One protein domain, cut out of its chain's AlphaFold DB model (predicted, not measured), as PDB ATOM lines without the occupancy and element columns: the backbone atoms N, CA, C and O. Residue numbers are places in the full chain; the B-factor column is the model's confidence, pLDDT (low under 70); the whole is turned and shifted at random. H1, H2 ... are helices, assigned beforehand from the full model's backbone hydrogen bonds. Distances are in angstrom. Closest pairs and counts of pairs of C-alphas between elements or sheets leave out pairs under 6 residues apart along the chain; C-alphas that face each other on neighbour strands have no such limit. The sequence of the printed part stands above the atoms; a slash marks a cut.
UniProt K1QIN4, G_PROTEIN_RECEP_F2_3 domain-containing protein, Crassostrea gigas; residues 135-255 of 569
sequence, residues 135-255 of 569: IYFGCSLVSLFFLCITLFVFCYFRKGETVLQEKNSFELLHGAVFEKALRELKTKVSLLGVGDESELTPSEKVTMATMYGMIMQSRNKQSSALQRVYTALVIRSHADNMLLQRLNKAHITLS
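What this domain is: This is residues 135 to 255 of the 569 residues of the protein "G_PROTEIN_RECEP_F2_3 domain-containing protein" of Crassostrea gigas (UniProt K1QIN4). Helix H1 sticks out as an arm, with residues 135 to 148 free, from a small helical body where H3 crosses H4 and H2 and H6 lie near H5. The printed part has 121 residues, six named helices, H1 to H6, and no named strand; its class is all helix. It is only just loose, close to compact, with a radius of gyration of the C-alphas of 16.4 A, and spans 52 by 35 by 29 A.

Where its parts are: H1, residues 135 to 156, runs 31.3 A from C-alpha 135 at (1.579, 47.456, -33.827). H2 is 169 to 174, H3 177 to 188, H4 202 to 219, 26.2 A long, H5 225 to 236, and H6 241 to 249, ending at (-5.035, 50.804, 0.693).

How they stand to each other: H1 touches no helix. H3 and H4 touch at a steep tilt of 66 degrees, H4 with residues 205 to 213 alone; the closest C-alphas, Leu 182 and Ala 209, are 5.1 A apart. In H4, 13 of 14 O i to N i+4 pairs are within hydrogen-bond range; in the other helices every pair is.

The domain as a whole: The printed part has no cut. Links H1 to H2 and H3 to H4 are long. Residues 153 to 161, 171 to 175 and 189 to 198 have pLDDT under 70.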
ATOM      1  N   ILE A 135       1.707  46.897 -35.185       89.88
ATOM      2  CA  ILE A 135       1.579  47.456 -33.827       89.88
ATOM      3  C   ILE A 135       0.358  46.863 -33.122       89.88
ATOM      4  O   ILE A 135       0.477  46.354 -32.006       89.88
ATOM      5  N   TYR A 136      -0.813  46.892 -33.764       91.06
ATOM      6  CA  TYR A 136      -2.046  46.371 -33.173       91.06
ATOM      7  C   TYR A 136      -1.922  44.883 -32.830       91.06
ATOM      8  O   TYR A 136      -2.295  44.460 -31.734       91.06
ATOM      9  N   PHE A 137      -1.350  44.091 -33.737       89.81
ATOM     10  CA  PHE A 137      -1.118  42.668 -33.531       89.81
ATOM     11  C   PHE A 137      -0.101  42.412 -32.411       89.81
ATOM     12  O   PHE A 137      -0.377  41.620 -31.508       89.81
ATOM     13  N   GLY A 138       1.027  43.128 -32.405       93.06
ATOM     14  CA  GLY A 138       2.048  43.027 -31.361       93.06
ATOM     15  C   GLY A 138       1.503  43.374 -29.975       93.06
ATOM     16  O   GLY A 138       1.644  42.591 -29.034       93.06
ATOM     17  N   CYS A 139       0.797  44.501 -29.847       91.38
ATOM     18  CA  CYS A 139       0.159  44.902 -28.593       91.38
ATOM     19  C   CYS A 139      -0.926  43.912 -28.149       91.38
ATOM     20  O   CYS A 139      -1.036  43.624 -26.956       91.38
ATOM     21  N   SER A 140      -1.695  43.353 -29.087       92.56
ATOM     22  CA  SER A 140      -2.720  42.347 -28.782       92.56
ATOM     23  C   SER A 140      -2.108  41.039 -28.280       92.56
ATOM     24  O   SER A 140      -2.619  40.464 -27.321       92.56
ATOM     25  N   LEU A 141      -0.985  40.593 -28.854       93.25
ATOM     26  CA  LEU A 141      -0.247  39.422 -28.370       93.25
ATOM     27  C   LEU A 141       0.328  39.642 -26.970       93.25
ATOM     28  O   LEU A 141       0.197  38.772 -26.111       93.25
ATOM     29  N   VAL A 142       0.916  40.814 -26.718       93.94
ATOM     30  CA  VAL A 142       1.416  41.184 -25.386       93.94
ATOM     31  C   VAL A 142       0.269  41.215 -24.372       93.94
ATOM     32  O   VAL A 142       0.384  40.654 -23.283       93.94
ATOM     33  N   SER A 143      -0.871  41.807 -24.739       93.50
ATOM     34  CA  SER A 143      -2.066  41.843 -23.893       93.50
ATOM     35  C   SER A 143      -2.600  40.439 -23.598       93.50
ATOM     36  O   SER A 143      -2.857  40.113 -22.437       93.50
ATOM     37  N   LEU A 144      -2.687  39.573 -24.614       91.31
ATOM     38  CA  LEU A 144      -3.109  38.182 -24.470       91.31
ATOM     39  C   LEU A 144      -2.165  37.394 -23.558       91.31
ATOM     40  O   LEU A 144      -2.628  36.654 -22.696       91.31
ATOM     41  N   PHE A 145      -0.854  37.582 -23.698       90.06
ATOM     42  CA  PHE A 145       0.144  36.949 -22.841       90.06
ATOM     43  C   PHE A 145      -0.045  37.337 -21.367       90.06
ATOM     44  O   PHE A 145      -0.150  36.463 -20.503       90.06
ATOM     45  N   PHE A 146      -0.185  38.634 -21.074       89.69
ATOM     46  CA  PHE A 146      -0.461  39.096 -19.711       89.69
ATOM     47  C   PHE A 146      -1.821  38.624 -19.191       89.69
ATOM     48  O   PHE A 146      -1.943  38.297 -18.008       89.69
ATOM     49  N   LEU A 147      -2.835  38.532 -20.053       87.62
ATOM     50  CA  LEU A 147      -4.150  38.014 -19.686       87.62
ATOM     51  C   LEU A 147      -4.089  36.517 -19.354       87.62
ATOM     52  O   LEU A 147      -4.640  36.107 -18.335       87.62
ATOM     53  N   CYS A 148      -3.353  35.720 -20.130       79.88
ATOM     54  CA  CYS A 148      -3.106  34.303 -19.863       79.88
ATOM     55  C   CYS A 148      -2.334  34.086 -18.556       79.88
ATOM     56  O   CYS A 148      -2.733  33.240 -17.760       79.88
ATOM     57  N   ILE A 149      -1.289  34.879 -18.280       81.69
ATOM     58  CA  ILE A 149      -0.587  34.849 -16.984       81.69
ATOM     59  C   ILE A 149      -1.550  35.203 -15.852       81.69
ATOM     60  O   ILE A 149      -1.606  34.506 -14.840       81.69
ATOM     61  N   THR A 150      -2.344  36.261 -16.021       76.06
ATOM     62  CA  THR A 150      -3.308  36.697 -15.004       76.06
ATOM     63  C   THR A 150      -4.359  35.620 -14.742       76.06
ATOM     64  O   THR A 150      -4.709  35.382 -13.590       76.06
ATOM     65  N   LEU A 151      -4.834  34.938 -15.787       74.69
ATOM     66  CA  LEU A 151      -5.822  33.865 -15.698       74.69
ATOM     67  C   LEU A 151      -5.221  32.598 -15.076       74.69
ATOM     68  O   LEU A 151      -5.849  32.003 -14.205       74.69
ATOM     69  N   PHE A 152      -3.982  32.241 -15.423       74.50
ATOM     70  CA  PHE A 152      -3.233  31.161 -14.774       74.50
ATOM     71  C   PHE A 152      -3.066  31.427 -13.273       74.50
ATOM     72  O   PHE A 152      -3.430  30.586 -12.451       74.50
ATOM     73  N   VAL A 153      -2.620  32.631 -12.899       66.44
ATOM     74  CA  VAL A 153      -2.522  33.053 -11.495       66.44
ATOM     75  C   VAL A 153      -3.904  33.046 -10.825       66.44
ATOM     76  O   VAL A 153      -4.054  32.591  -9.693       66.44
ATOM     77  N   PHE A 154      -4.956  33.493 -11.509       60.25
ATOM     78  CA  PHE A 154      -6.304  33.513 -10.944       60.25
ATOM     79  C   PHE A 154      -6.878  32.106 -10.720       60.25
ATOM     80  O   PHE A 154      -7.538  31.878  -9.709       60.25
ATOM     81  N   CYS A 155      -6.630  31.157 -11.622       61.06
ATOM     82  CA  CYS A 155      -7.143  29.789 -11.534       61.06
ATOM     83  C   CYS A 155      -6.321  28.908 -10.584       61.06
ATOM     84  O   CYS A 155      -6.909  28.152  -9.810       61.06
ATOM     85  N   TYR A 156      -4.992  29.028 -10.591       61.41
ATOM     86  CA  TYR A 156      -4.102  28.197  -9.775       61.41
ATOM     87  C   TYR A 156      -4.171  28.555  -8.279       61.41
ATOM     88  O   TYR A 156      -4.165  27.676  -7.421       61.41
ATOM     89  N   PHE A 157      -4.321  29.840  -7.941       56.34
ATOM     90  CA  PHE A 157      -4.225  30.307  -6.550       56.34
ATOM     91  C   PHE A 157      -5.573  30.477  -5.821       56.34
ATOM     92  O   PHE A 157      -5.588  30.828  -4.641       56.34
ATOM     93  N   ARG A 158      -6.722  30.209  -6.462       54.09
ATOM     94  CA  ARG A 158      -8.064  30.465  -5.884       54.09
ATOM     95  C   ARG A 158      -8.464  29.529  -4.730       54.09
ATOM     96  O   ARG A 158      -9.429  29.823  -4.029       54.09
ATOM     97  N   LYS A 159      -7.752  28.415  -4.516       49.44
ATOM     98  CA  LYS A 159      -8.041  27.421  -3.458       49.44
ATOM     99  C   LYS A 159      -6.778  26.848  -2.792       49.44
ATOM    100  O   LYS A 159      -6.758  25.684  -2.416       49.44
ATOM    101  N   GLY A 160      -5.716  27.640  -2.671       54.91
ATOM    102  CA  GLY A 160      -4.514  27.207  -1.954       54.91
ATOM    103  C   GLY A 160      -4.526  27.674  -0.503       54.91
ATOM    104  O   GLY A 160      -4.671  28.871  -0.259       54.91
ATOM    105  N   GLU A 161      -4.310  26.757   0.440       66.62
ATOM    106  CA  GLU A 161      -3.752  27.112   1.746       66.62
ATOM    107  C   GLU A 161      -2.430  27.857   1.496       66.62
ATOM    108  O   GLU A 161      -1.577  27.422   0.707       66.62
ATOM    109  N   THR A 162      -2.307  29.048   2.071       74.44
ATOM    110  CA  THR A 162      -1.092  29.867   2.002       74.44
ATOM    111  C   THR A 162      -0.575  30.071   3.407       74.44
ATOM    112  O   THR A 162      -1.357  30.268   4.337       74.44
ATOM    113  N   VAL A 163       0.746  30.076   3.567       76.81
ATOM    114  CA  VAL A 163       1.375  30.365   4.858       76.81
ATOM    115  C   VAL A 163       0.983  31.764   5.344       76.81
ATOM    116  O   VAL A 163       0.909  32.025   6.540       76.81
ATOM    117  N   LEU A 164       0.622  32.657   4.419       81.38
ATOM    118  CA  LEU A 164       0.164  34.006   4.728       81.38
ATOM    119  C   LEU A 164      -1.217  34.066   5.401       81.38
ATOM    120  O   LEU A 164      -1.585  35.123   5.916       81.38
ATOM    121  N   GLN A 165      -1.990  32.973   5.402       82.12
ATOM    122  CA  GLN A 165      -3.243  32.869   6.159       82.12
ATOM    123  C   GLN A 165      -3.017  32.626   7.653       82.12
ATOM    124  O   GLN A 165      -3.986  32.709   8.410       82.12
ATOM    125  N   GLU A 166      -1.779  32.351   8.076       74.69
ATOM    126  CA  GLU A 166      -1.446  32.148   9.480       74.69
ATOM    127  C   GLU A 166      -1.803  33.394  10.301       74.69
ATOM    128  O   GLU A 166      -1.450  34.533   9.973       74.69
ATOM    129  N   LYS A 167      -2.567  33.173  11.368       72.50
ATOM    130  CA  LYS A 167      -3.052  34.231  12.264       72.50
ATOM    131  C   LYS A 167      -2.501  34.081  13.668       72.50
ATOM    132  O   LYS A 167      -2.676  35.007  14.458       72.50
ATOM    133  N   ASN A 168      -1.872  32.951  13.979       74.94
ATOM    134  CA  ASN A 168      -1.352  32.678  15.299       74.94
ATOM    135  C   ASN A 168      -0.227  33.662  15.644       74.94
ATOM    136  O   ASN A 168       0.787  33.750  14.952       74.94
ATOM    137  N   SER A 169      -0.408  34.388  16.748       74.06
ATOM    138  CA  SER A 169       0.587  35.327  17.270       74.06
ATOM    139  C   SER A 169       1.930  34.650  17.574       74.06
ATOM    140  O   SER A 169       2.970  35.279  17.406       74.06
ATOM    141  N   PHE A 170       1.935  33.360  17.939       70.00
ATOM    142  CA  PHE A 170       3.153  32.570  18.149       70.00
ATOM    143  C   PHE A 170       4.000  32.438  16.874       70.00
ATOM    144  O   PHE A 170       5.208  32.671  16.908       70.00
ATOM    145  N   GLU A 171       3.361  32.102  15.753       69.38
ATOM    146  CA  GLU A 171       4.018  31.926  14.451       69.38
ATOM    147  C   GLU A 171       4.531  33.251  13.882       69.38
ATOM    148  O   GLU A 171       5.558  33.265  13.221       69.38
ATOM    149  N   LEU A 172       3.891  34.381  14.196       69.38
ATOM    150  CA  LEU A 172       4.404  35.712  13.835       69.38
ATOM    151  C   LEU A 172       5.669  36.107  14.612       69.38
ATOM    152  O   LEU A 172       6.392  36.995  14.177       69.38
ATOM    153  N   LEU A 173       5.897  35.498  15.780       65.19
ATOM    154  CA  LEU A 173       7.037  35.784  16.656       65.19
ATOM    155  C   LEU A 173       8.210  34.832  16.435       65.19
ATOM    156  O   LEU A 173       9.340  35.227  16.655       65.19
ATOM    157  N   HIS A 174       7.940  33.571  16.099       66.62
ATOM    158  CA  HIS A 174       8.965  32.519  16.040       66.62
ATOM    159  C   HIS A 174       9.032  31.840  14.669       66.62
ATOM    160  O   HIS A 174       9.986  31.118  14.378       66.62
ATOM    161  N   GLY A 175       8.014  32.023  13.831       63.91
ATOM    162  CA  GLY A 175       8.032  31.570  12.455       63.91
ATOM    163  C   GLY A 175       8.762  32.605  11.616       63.91
ATOM    164  O   GLY A 175       8.413  33.776  11.651       63.91
ATOM    165  N   ALA A 176       9.754  32.174  10.842       79.50
ATOM    166  CA  ALA A 176      10.398  33.024   9.845       79.50
ATOM    167  C   ALA A 176       9.393  33.326   8.715       79.50
ATOM    168  O   ALA A 176       9.342  32.616   7.705       79.50
ATOM    169  N   VAL A 177       8.477  34.274   8.939       86.06
ATOM    170  CA  VAL A 177       7.292  34.480   8.092       86.06
ATOM    171  C   VAL A 177       7.705  34.960   6.707       86.06
ATOM    172  O   VAL A 177       7.123  34.498   5.723       86.06
ATOM    173  N   PHE A 178       8.726  35.819   6.600       88.69
ATOM    174  CA  PHE A 178       9.206  36.293   5.302       88.69
ATOM    175  C   PHE A 178       9.900  35.169   4.530       88.69
ATOM    176  O   PHE A 178       9.587  34.953   3.362       88.69
ATOM    177  N   GLU A 179      10.732  34.366   5.194       86.50
ATOM    178  CA  GLU A 179      11.360  33.166   4.618       86.50
ATOM    179  C   GLU A 179      10.335  32.113   4.160       86.50
ATOM    180  O   GLU A 179      10.448  31.503   3.094       86.50
ATOM    181  N   LYS A 180       9.284  31.869   4.953       87.31
ATOM    182  CA  LYS A 180       8.194  30.963   4.554       87.31
ATOM    183  C   LYS A 180       7.415  31.524   3.357       87.31
ATOM    184  O   LYS A 180       7.121  30.772   2.428       87.31
ATOM    185  N   ALA A 181       7.122  32.824   3.349       87.56
ATOM    186  CA  ALA A 181       6.437  33.492   2.243       87.56
ATOM    187  C   ALA A 181       7.272  33.481   0.952       87.56
ATOM    188  O   ALA A 181       6.731  33.244  -0.125       87.56
ATOM    189  N   LEU A 182       8.590  33.671   1.054       86.62
ATOM    190  CA  LEU A 182       9.509  33.623  -0.081       86.62
ATOM    191  C   LEU A 182       9.601  32.211  -0.677       86.62
ATOM    192  O   LEU A 182       9.547  32.047  -1.897       86.62
ATOM    193  N   ARG A 183       9.659  31.173   0.167       85.06
ATOM    194  CA  ARG A 183       9.589  29.774  -0.287       85.06
ATOM    195  C   ARG A 183       8.263  29.455  -0.974       85.06
ATOM    196  O   ARG A 183       8.250  28.788  -2.011       85.06
ATOM    197  N   GLU A 184       7.148  29.952  -0.443       84.69
ATOM    198  CA  GLU A 184       5.841  29.804  -1.089       84.69
ATOM    199  C   GLU A 184       5.795  30.517  -2.452       84.69
ATOM    200  O   GLU A 184       5.317  29.941  -3.431       84.69
ATOM    201  N   LEU A 185       6.353  31.729  -2.546       83.81
ATOM    202  CA  LEU A 185       6.475  32.458  -3.807       83.81
ATOM    203  C   LEU A 185       7.239  31.630  -4.849       83.81
ATOM    204  O   LEU A 185       6.741  31.450  -5.954       83.81
ATOM    205  N   LYS A 186       8.408  31.080  -4.504       79.44
ATOM    206  CA  LYS A 186       9.230  30.291  -5.441       79.44
ATOM    207  C   LYS A 186       8.545  29.011  -5.914       79.44
ATOM    208  O   LYS A 186       8.578  28.679  -7.098       79.44
ATOM    209  N   THR A 187       7.924  28.292  -4.982       78.94
ATOM    210  CA  THR A 187       7.261  27.015  -5.283       78.94
ATOM    211  C   THR A 187       6.020  27.200  -6.146       78.94
ATOM    212  O   THR A 187       5.778  26.393  -7.037       78.94
ATOM    213  N   LYS A 188       5.239  28.260  -5.914       75.12
ATOM    214  CA  LYS A 188       3.992  28.483  -6.654       75.12
ATOM    215  C   LYS A 188       4.159  29.386  -7.884       75.12
ATOM    216  O   LYS A 188       3.334  29.328  -8.792       75.12
ATOM    217  N   VAL A 189       5.199  30.219  -7.931       69.69
ATOM    218  CA  VAL A 189       5.497  31.166  -9.021       69.69
ATOM    219  C   VAL A 189       6.863  30.831  -9.629       69.69
ATOM    220  O   VAL A 189       7.747  31.673  -9.725       69.69
ATOM    221  N   SER A 190       7.045  29.586 -10.079       59.31
ATOM    222  CA  SER A 190       8.293  29.118 -10.714       59.31
ATOM    223  C   SER A 190       8.605  29.759 -12.083       59.31
ATOM    224  O   SER A 190       9.576  29.386 -12.728       59.31
ATOM    225  N   LEU A 191       7.778  30.702 -12.548       51.06
ATOM    226  CA  LEU A 191       7.864  31.349 -13.866       51.06
ATOM    227  C   LEU A 191       8.636  32.678 -13.851       51.06
ATOM    228  O   LEU A 191       9.073  33.147 -14.897       51.06
ATOM    229  N   LEU A 192       8.810  33.284 -12.676       52.16
ATOM    230  CA  LEU A 192       9.730  34.401 -12.500       52.16
ATOM    231  C   LEU A 192      11.076  33.775 -12.155       52.16
ATOM    232  O   LEU A 192      11.174  33.112 -11.127       52.16
ATOM    233  N   GLY A 193      12.086  33.945 -13.008       51.81
ATOM    234  CA  GLY A 193      13.470  33.559 -12.727       51.81
ATOM    235  C   GLY A 193      14.036  34.366 -11.560       51.81
ATOM    236  O   GLY A 193      14.878  35.236 -11.750       51.81
ATOM    237  N   VAL A 194      13.515  34.128 -10.357       57.09
ATOM    238  CA  VAL A 194      14.058  34.643  -9.110       57.09
ATOM    239  C   VAL A 194      15.433  34.007  -8.992       57.09
ATOM    240  O   VAL A 194      15.525  32.781  -8.906       57.09
ATOM    241  N   GLY A 195      16.472  34.839  -9.077       57.25
ATOM    242  CA  GLY A 195      17.867  34.424  -8.962       57.25
ATOM    243  C   GLY A 195      18.135  33.598  -7.703       57.25
ATOM    244  O   GLY A 195      17.287  33.470  -6.811       57.25
ATOM    245  N   ASP A 196      19.321  33.000  -7.657       61.81
ATOM    246  CA  ASP A 196      19.693  32.085  -6.586       61.81
ATOM    247  C   ASP A 196      19.588  32.773  -5.208       61.81
ATOM    248  O   ASP A 196      19.989  33.921  -5.025       61.81
ATOM    249  N   GLU A 197      18.990  32.093  -4.222       63.03
ATOM    250  CA  GLU A 197      18.642  32.684  -2.907       63.03
ATOM    251  C   GLU A 197      19.857  33.152  -2.097       63.03
ATOM    252  O   GLU A 197      19.729  33.888  -1.113       63.03
ATOM    253  N   SER A 198      21.015  32.647  -2.502       65.19
ATOM    254  CA  SER A 198      22.344  32.902  -1.975       65.19
ATOM    255  C   SER A 198      22.862  34.303  -2.314       65.19
ATOM    256  O   SER A 198      23.699  34.808  -1.568       65.19
ATOM    257  N   GLU A 199      22.356  34.947  -3.372       74.25
ATOM    258  CA  GLU A 199      22.834  36.264  -3.825       74.25
ATOM    259  C   GLU A 199      22.005  37.446  -3.297       74.25
ATOM    260  O   GLU A 199      22.487  38.577  -3.310       74.25
ATOM    261  N   LEU A 200      20.785  37.213  -2.793       80.88
ATOM    262  CA  LEU A 200      19.925  38.292  -2.292       80.88
ATOM    263  C   LEU A 200      20.302  38.734  -0.876       80.88
ATOM    264  O   LEU A 200      20.440  37.922   0.046       80.88
ATOM    265  N   THR A 201      20.343  40.050  -0.676       86.94
ATOM    266  CA  THR A 201      20.469  40.658   0.652       86.94
ATOM    267  C   THR A 201      19.214  40.396   1.509       86.94
ATOM    268  O   THR A 201      18.116  40.209   0.975       86.94
ATOM    269  N   PRO A 202      19.324  40.400   2.853       87.31
ATOM    270  CA  PRO A 202      18.176  40.174   3.741       87.31
ATOM    271  C   PRO A 202      17.005  41.142   3.499       87.31
ATOM    272  O   PRO A 202      15.841  40.741   3.481       87.31
ATOM    273  N   SER A 203      17.302  42.413   3.222       87.56
ATOM    274  CA  SER A 203      16.288  43.430   2.932       87.56
ATOM    275  C   SER A 203      15.560  43.178   1.607       87.56
ATOM    276  O   SER A 203      14.349  43.400   1.522       87.56
ATOM    277  N   GLU A 204      16.252  42.672   0.583       87.88
ATOM    278  CA  GLU A 204      15.634  42.278  -0.687       87.88
ATOM    279  C   GLU A 204      14.702  41.078  -0.499       87.88
ATOM    280  O   GLU A 204      13.577  41.103  -1.001       87.88
ATOM    281  N   LYS A 205      15.104  40.076   0.298       88.12
ATOM    282  CA  LYS A 205      14.252  38.919   0.637       88.12
ATOM    283  C   LYS A 205      12.958  39.349   1.322       88.12
ATOM    284  O   LYS A 205      11.869  38.972   0.877       88.12
ATOM    285  N   VAL A 206      13.066  40.190   2.353       90.44
ATOM    286  CA  VAL A 206      11.911  40.770   3.054       90.44
ATOM    287  C   VAL A 206      11.035  41.560   2.085       90.44
ATOM    288  O   VAL A 206       9.819  41.385   2.072       90.44
ATOM    289  N   THR A 207      11.633  42.372   1.211       90.00
ATOM    290  CA  THR A 207      10.902  43.176   0.221       90.00
ATOM    291  C   THR A 207      10.115  42.304  -0.759       90.00
ATOM    292  O   THR A 207       8.930  42.553  -0.989       90.00
ATOM    293  N   MET A 208      10.732  41.251  -1.299       87.62
ATOM    294  CA  MET A 208      10.066  40.310  -2.203       87.62
ATOM    295  C   MET A 208       8.914  39.574  -1.519       87.62
ATOM    296  O   MET A 208       7.821  39.476  -2.083       87.62
ATOM    297  N   ALA A 209       9.127  39.102  -0.289       89.81
ATOM    298  CA  ALA A 209       8.080  38.480   0.513       89.81
ATOM    299  C   ALA A 209       6.921  39.457   0.785       89.81
ATOM    300  O   ALA A 209       5.757  39.076   0.666       89.81
ATOM    301  N   THR A 210       7.210  40.733   1.055       91.00
ATOM    302  CA  THR A 210       6.194  41.781   1.223       91.00
ATOM    303  C   THR A 210       5.402  42.033  -0.051       91.00
ATOM    304  O   THR A 210       4.172  42.066   0.004       91.00
ATOM    305  N   MET A 211       6.067  42.155  -1.203       88.69
ATOM    306  CA  MET A 211       5.392  42.298  -2.498       88.69
ATOM    307  C   MET A 211       4.472  41.104  -2.770       88.69
ATOM    308  O   MET A 211       3.309  41.285  -3.140       88.69
ATOM    309  N   TYR A 212       4.954  39.887  -2.508       86.88
ATOM    310  CA  TYR A 212       4.142  38.679  -2.593       86.88
ATOM    311  C   TYR A 212       2.933  38.735  -1.648       86.88
ATOM    312  O   TYR A 212       1.807  38.482  -2.075       86.88
ATOM    313  N   GLY A 213       3.130  39.162  -0.399       87.75
ATOM    314  CA  GLY A 213       2.063  39.380   0.576       87.75
ATOM    315  C   GLY A 213       0.994  40.365   0.109       87.75
ATOM    316  O   GLY A 213      -0.197  40.077   0.219       87.75
ATOM    317  N   MET A 214       1.403  41.500  -0.464       88.38
ATOM    318  CA  MET A 214       0.492  42.511  -1.014       88.38
ATOM    319  C   MET A 214      -0.351  41.937  -2.159       88.38
ATOM    320  O   MET A 214      -1.573  42.114  -2.183       88.38
ATOM    321  N   ILE A 215       0.282  41.202  -3.082       85.38
ATOM    322  CA  ILE A 215      -0.405  40.535  -4.196       85.38
ATOM    323  C   ILE A 215      -1.393  39.500  -3.655       85.38
ATOM    324  O   ILE A 215      -2.563  39.511  -4.043       85.38
ATOM    325  N   MET A 216      -0.966  38.650  -2.721       83.00
ATOM    326  CA  MET A 216      -1.817  37.613  -2.135       83.00
ATOM    327  C   MET A 216      -3.011  38.208  -1.388       83.00
ATOM    328  O   MET A 216      -4.132  37.729  -1.557       83.00
ATOM    329  N   GLN A 217      -2.818  39.299  -0.649       84.81
ATOM    330  CA  GLN A 217      -3.897  39.971   0.071       84.81
ATOM    331  C   GLN A 217      -4.923  40.632  -0.861       84.81
ATOM    332  O   GLN A 217      -6.117  40.642  -0.548       84.81
ATOM    333  N   SER A 218      -4.497  41.146  -2.023       80.44
ATOM    334  CA  SER A 218      -5.427  41.671  -3.038       80.44
ATOM    335  C   SER A 218      -6.414  40.603  -3.540       80.44
ATOM    336  O   SER A 218      -7.518  40.926  -3.981       80.44
ATOM    337  N   ARG A 219      -6.038  39.319  -3.438       75.38
ATOM    338  CA  ARG A 219      -6.823  38.167  -3.903       75.38
ATOM    339  C   ARG A 219      -7.561  37.455  -2.777       75.38
ATOM    340  O   ARG A 219      -8.709  37.057  -2.956       75.38
ATOM    341  N   ASN A 220      -6.924  37.317  -1.619       78.88
ATOM    342  CA  ASN A 220      -7.469  36.649  -0.451       78.88
ATOM    343  C   ASN A 220      -7.275  37.524   0.785       78.88
ATOM    344  O   ASN A 220      -6.190  37.582   1.349       78.88
ATOM    345  N   LYS A 221      -8.364  38.137   1.263       79.62
ATOM    346  CA  LYS A 221      -8.338  39.022   2.440       79.62
ATOM    347  C   LYS A 221      -7.888  38.330   3.736       79.62
ATOM    348  O   LYS A 221      -7.640  39.018   4.727       79.62
ATOM    349  N   GLN A 222      -7.846  36.994   3.757       78.25
ATOM    350  CA  GLN A 222      -7.386  36.214   4.904       78.25
ATOM    351  C   GLN A 222      -5.852  36.118   4.982       78.25
ATOM    352  O   GLN A 222      -5.349  35.810   6.063       78.25
ATOM    353  N   SER A 223      -5.125  36.410   3.894       75.38
ATOM    354  CA  SER A 223      -3.659  36.343   3.786       75.38
ATOM    355  C   SER A 223      -2.966  37.525   4.480       75.38
ATOM    356  O   SER A 223      -2.283  38.345   3.870       75.38
ATOM    357  N   SER A 224      -3.186  37.630   5.788       84.81
ATOM    358  CA  SER A 224      -2.872  38.814   6.590       84.81
ATOM    359  C   SER A 224      -1.588  38.721   7.420       84.81
ATOM    360  O   SER A 224      -1.286  39.684   8.125       84.81
ATOM    361  N   ALA A 225      -0.831  37.618   7.365       88.19
ATOM    362  CA  ALA A 225       0.342  37.405   8.223       88.19
ATOM    363  C   ALA A 225       1.363  38.555   8.122       88.19
ATOM    364  O   ALA A 225       1.677  39.200   9.121       88.19
ATOM    365  N   LEU A 226       1.788  38.910   6.905       90.44
ATOM    366  CA  LEU A 226       2.707  40.035   6.696       90.44
ATOM    367  C   LEU A 226       2.065  41.383   7.047       90.44
ATOM    368  O   LEU A 226       2.720  42.248   7.626       90.44
ATOM    369  N   GLN A 227       0.758  41.546   6.808       91.69
ATOM    370  CA  GLN A 227       0.054  42.759   7.226       91.69
ATOM    371  C   GLN A 227       0.068  42.957   8.741       91.69
ATOM    372  O   GLN A 227       0.120  44.094   9.210       91.69
ATOM    373  N   ARG A 228       0.003  41.870   9.520       91.69
ATOM    374  CA  ARG A 228       0.085  41.898  10.985       91.69
ATOM    375  C   ARG A 228       1.463  42.371  11.451       91.69
ATOM    376  O   ARG A 228       1.511  43.268  12.291       91.69
ATOM    377  N   VAL A 229       2.545  41.870  10.844       92.00
ATOM    378  CA  VAL A 229       3.924  42.323  11.126       92.00
ATOM    379  C   VAL A 229       4.074  43.821  10.840       92.00
ATOM    380  O   VAL A 229       4.417  44.592  11.736       92.00
ATOM    381  N   TYR A 230       3.701  44.278   9.640       92.94
ATOM    382  CA  TYR A 230       3.761  45.705   9.297       92.94
ATOM    383  C   TYR A 230       2.840  46.573  10.155       92.94
ATOM    384  O   TYR A 230       3.168  47.716  10.466       92.94
ATOM    385  N   THR A 231       1.696  46.047  10.593       92.62
ATOM    386  CA  THR A 231       0.823  46.772  11.523       92.62
ATOM    387  C   THR A 231       1.494  46.958  12.884       92.62
ATOM    388  O   THR A 231       1.372  48.039  13.457       92.62
ATOM    389  N   ALA A 232       2.235  45.963  13.387       91.81
ATOM    390  CA  ALA A 232       3.022  46.100  14.613       91.81
ATOM    391  C   ALA A 232       4.120  47.174  14.469       91.81
ATOM    392  O   ALA A 232       4.230  48.037  15.340       91.81
ATOM    393  N   LEU A 233       4.836  47.206  13.336       91.50
ATOM    394  CA  LEU A 233       5.836  48.242  13.019       91.50
ATOM    395  C   LEU A 233       5.235  49.657  12.997       91.50
ATOM    396  O   LEU A 233       5.790  50.597  13.565       91.50
ATOM    397  N   VAL A 234       4.070  49.819  12.368       90.69
ATOM    398  CA  VAL A 234       3.356  51.105  12.282       90.69
ATOM    399  C   VAL A 234       2.850  51.561  13.655       90.69
ATOM    400  O   VAL A 234       2.907  52.746  13.975       90.69
ATOM    401  N   ILE A 235       2.399  50.634  14.507       89.50
ATOM    402  CA  ILE A 235       2.034  50.953  15.896       89.50
ATOM    403  C   ILE A 235       3.275  51.390  16.688       89.50
ATOM    404  O   ILE A 235       3.225  52.399  17.398       89.50
ATOM    405  N   ARG A 236       4.390  50.665  16.538       89.25
ATOM    406  CA  ARG A 236       5.663  50.940  17.216       89.25
ATOM    407  C   ARG A 236       6.261  52.298  16.845       89.25
ATOM    408  O   ARG A 236       6.891  52.915  17.700       89.25
ATOM    409  N   SER A 237       6.057  52.752  15.608       86.50
ATOM    410  CA  SER A 237       6.547  54.039  15.094       86.50
ATOM    411  C   SER A 237       5.611  55.225  15.362       86.50
ATOM    412  O   SER A 237       5.924  56.347  14.972       86.50
ATOM    413  N   HIS A 238       4.477  55.008  16.041       84.00
ATOM    414  CA  HIS A 238       3.454  56.033  16.309       84.00
ATOM    415  C   HIS A 238       2.908  56.705  15.048       84.00
ATOM    416  O   HIS A 238       2.513  57.874  15.072       84.00
ATOM    417  N   ALA A 239       2.877  55.963  13.946       81.88
ATOM    418  CA  ALA A 239       2.307  56.446  12.707       81.88
ATOM    419  C   ALA A 239       0.826  56.805  12.893       81.88
ATOM    420  O   ALA A 239       0.055  56.105  13.560       81.88
ATOM    421  N   ASP A 240       0.429  57.928  12.298       79.56
ATOM    422  CA  ASP A 240      -0.924  58.440  12.426       79.56
ATOM    423  C   ASP A 240      -1.954  57.547  11.705       79.56
ATOM    424  O   ASP A 240      -1.647  56.669  10.888       79.56
ATOM    425  N   ASN A 241      -3.235  57.759  12.013       79.81
ATOM    426  CA  ASN A 241      -4.300  56.971  11.392       79.81
ATOM    427  C   ASN A 241      -4.380  57.197   9.872       79.81
ATOM    428  O   ASN A 241      -4.856  56.311   9.161       79.81
ATOM    429  N   MET A 242      -3.923  58.350   9.369       84.50
ATOM    430  CA  MET A 242      -3.923  58.657   7.940       84.50
ATOM    431  C   MET A 242      -2.888  57.810   7.191       84.50
ATOM    432  O   MET A 242      -3.216  57.218   6.162       84.50
ATOM    433  N   LEU A 243      -1.669  57.689   7.719       86.81
ATOM    434  CA  LEU A 243      -0.632  56.815   7.186       86.81
ATOM    435  C   LEU A 243      -1.078  55.353   7.237       86.81
ATOM    436  O   LEU A 243      -0.986  54.658   6.228       86.81
ATOM    437  N   LEU A 244      -1.660  54.908   8.357       87.00
ATOM    438  CA  LEU A 244      -2.208  53.553   8.462       87.00
ATOM    439  C   LEU A 244      -3.269  53.283   7.380       87.00
ATOM    440  O   LEU A 244      -3.258  52.216   6.772       87.00
ATOM    441  N   GLN A 245      -4.162  54.239   7.107       88.81
ATOM    442  CA  GLN A 245      -5.167  54.116   6.044       88.81
ATOM    443  C   GLN A 245      -4.541  54.065   4.646       88.81
ATOM    444  O   GLN A 245      -4.997  53.289   3.807       88.81
ATOM    445  N   ARG A 246      -3.501  54.866   4.379       91.81
ATOM    446  CA  ARG A 246      -2.775  54.843   3.098       91.81
ATOM    447  C   ARG A 246      -2.064  53.504   2.882       91.81
ATOM    448  O   ARG A 246      -2.218  52.907   1.823       91.81
ATOM    449  N   LEU A 247      -1.372  52.998   3.901       92.19
ATOM    450  CA  LEU A 247      -0.706  51.694   3.857       92.19
ATOM    451  C   LEU A 247      -1.703  50.537   3.729       92.19
ATOM    452  O   LEU A 247      -1.437  49.568   3.020       92.19
ATOM    453  N   ASN A 248      -2.882  50.648   4.346       92.62
ATOM    454  CA  ASN A 248      -3.928  49.638   4.211       92.62
ATOM    455  C   ASN A 248      -4.490  49.584   2.782       92.62
ATOM    456  O   ASN A 248      -4.717  48.489   2.267       92.62
ATOM    457  N   LYS A 249      -4.655  50.740   2.118       91.56
ATOM    458  CA  LYS A 249      -5.035  50.804   0.693       91.56
ATOM    459  C   LYS A 249      -3.998  50.139  -0.216       91.56
ATOM    460  O   LYS A 249      -4.378  49.567  -1.227       91.56
ATOM    461  N   ALA A 250      -2.722  50.177   0.165       91.06
ATOM    462  CA  ALA A 250      -1.641  49.470  -0.518       91.06
ATOM    463  C   ALA A 250      -1.511  47.988  -0.101       91.06
ATOM    464  O   ALA A 250      -0.567  47.323  -0.505       91.06
ATOM    465  N   HIS A 251      -2.425  47.459   0.718       91.50
ATOM    466  CA  HIS A 251      -2.367  46.103   1.274       91.50
ATOM    467  C   HIS A 251      -1.150  45.809   2.168       91.50
ATOM    468  O   HIS A 251      -0.885  44.645   2.460       91.50
ATOM    469  N   ILE A 252      -0.474  46.828   2.700       91.31
ATOM    470  CA  ILE A 252       0.691  46.651   3.583       91.31
ATOM    471  C   ILE A 252       0.260  46.443   5.036       91.31
ATOM    472  O   ILE A 252       0.817  45.605   5.728       91.31
ATOM    473  N   THR A 253      -0.747  47.173   5.515       93.38
ATOM    474  CA  THR A 253      -1.217  47.094   6.911       93.38
ATOM    475  C   THR A 253      -2.657  46.607   7.006       93.38
ATOM    476  O   THR A 253      -3.429  46.645   6.042       93.38
ATOM    477  N   LEU A 254      -3.050  46.180   8.205       91.00
ATOM    478  CA  LEU A 254      -4.435  45.880   8.543       91.00
ATOM    479  C   LEU A 254      -5.305  47.144   8.527       91.00
ATOM    480  O   LEU A 254      -4.838  48.263   8.746       91.00
ATOM    481  N   SER A 255      -6.611  46.950   8.333       88.88
ATOM    482  CA  SER A 255      -7.592  48.022   8.501       88.88
ATOM    483  C   SER A 255      -7.657  48.478   9.963       88.88
ATOM    484  O   SER A 255      -7.267  47.754  10.879       88.88
TER     485      SER A 255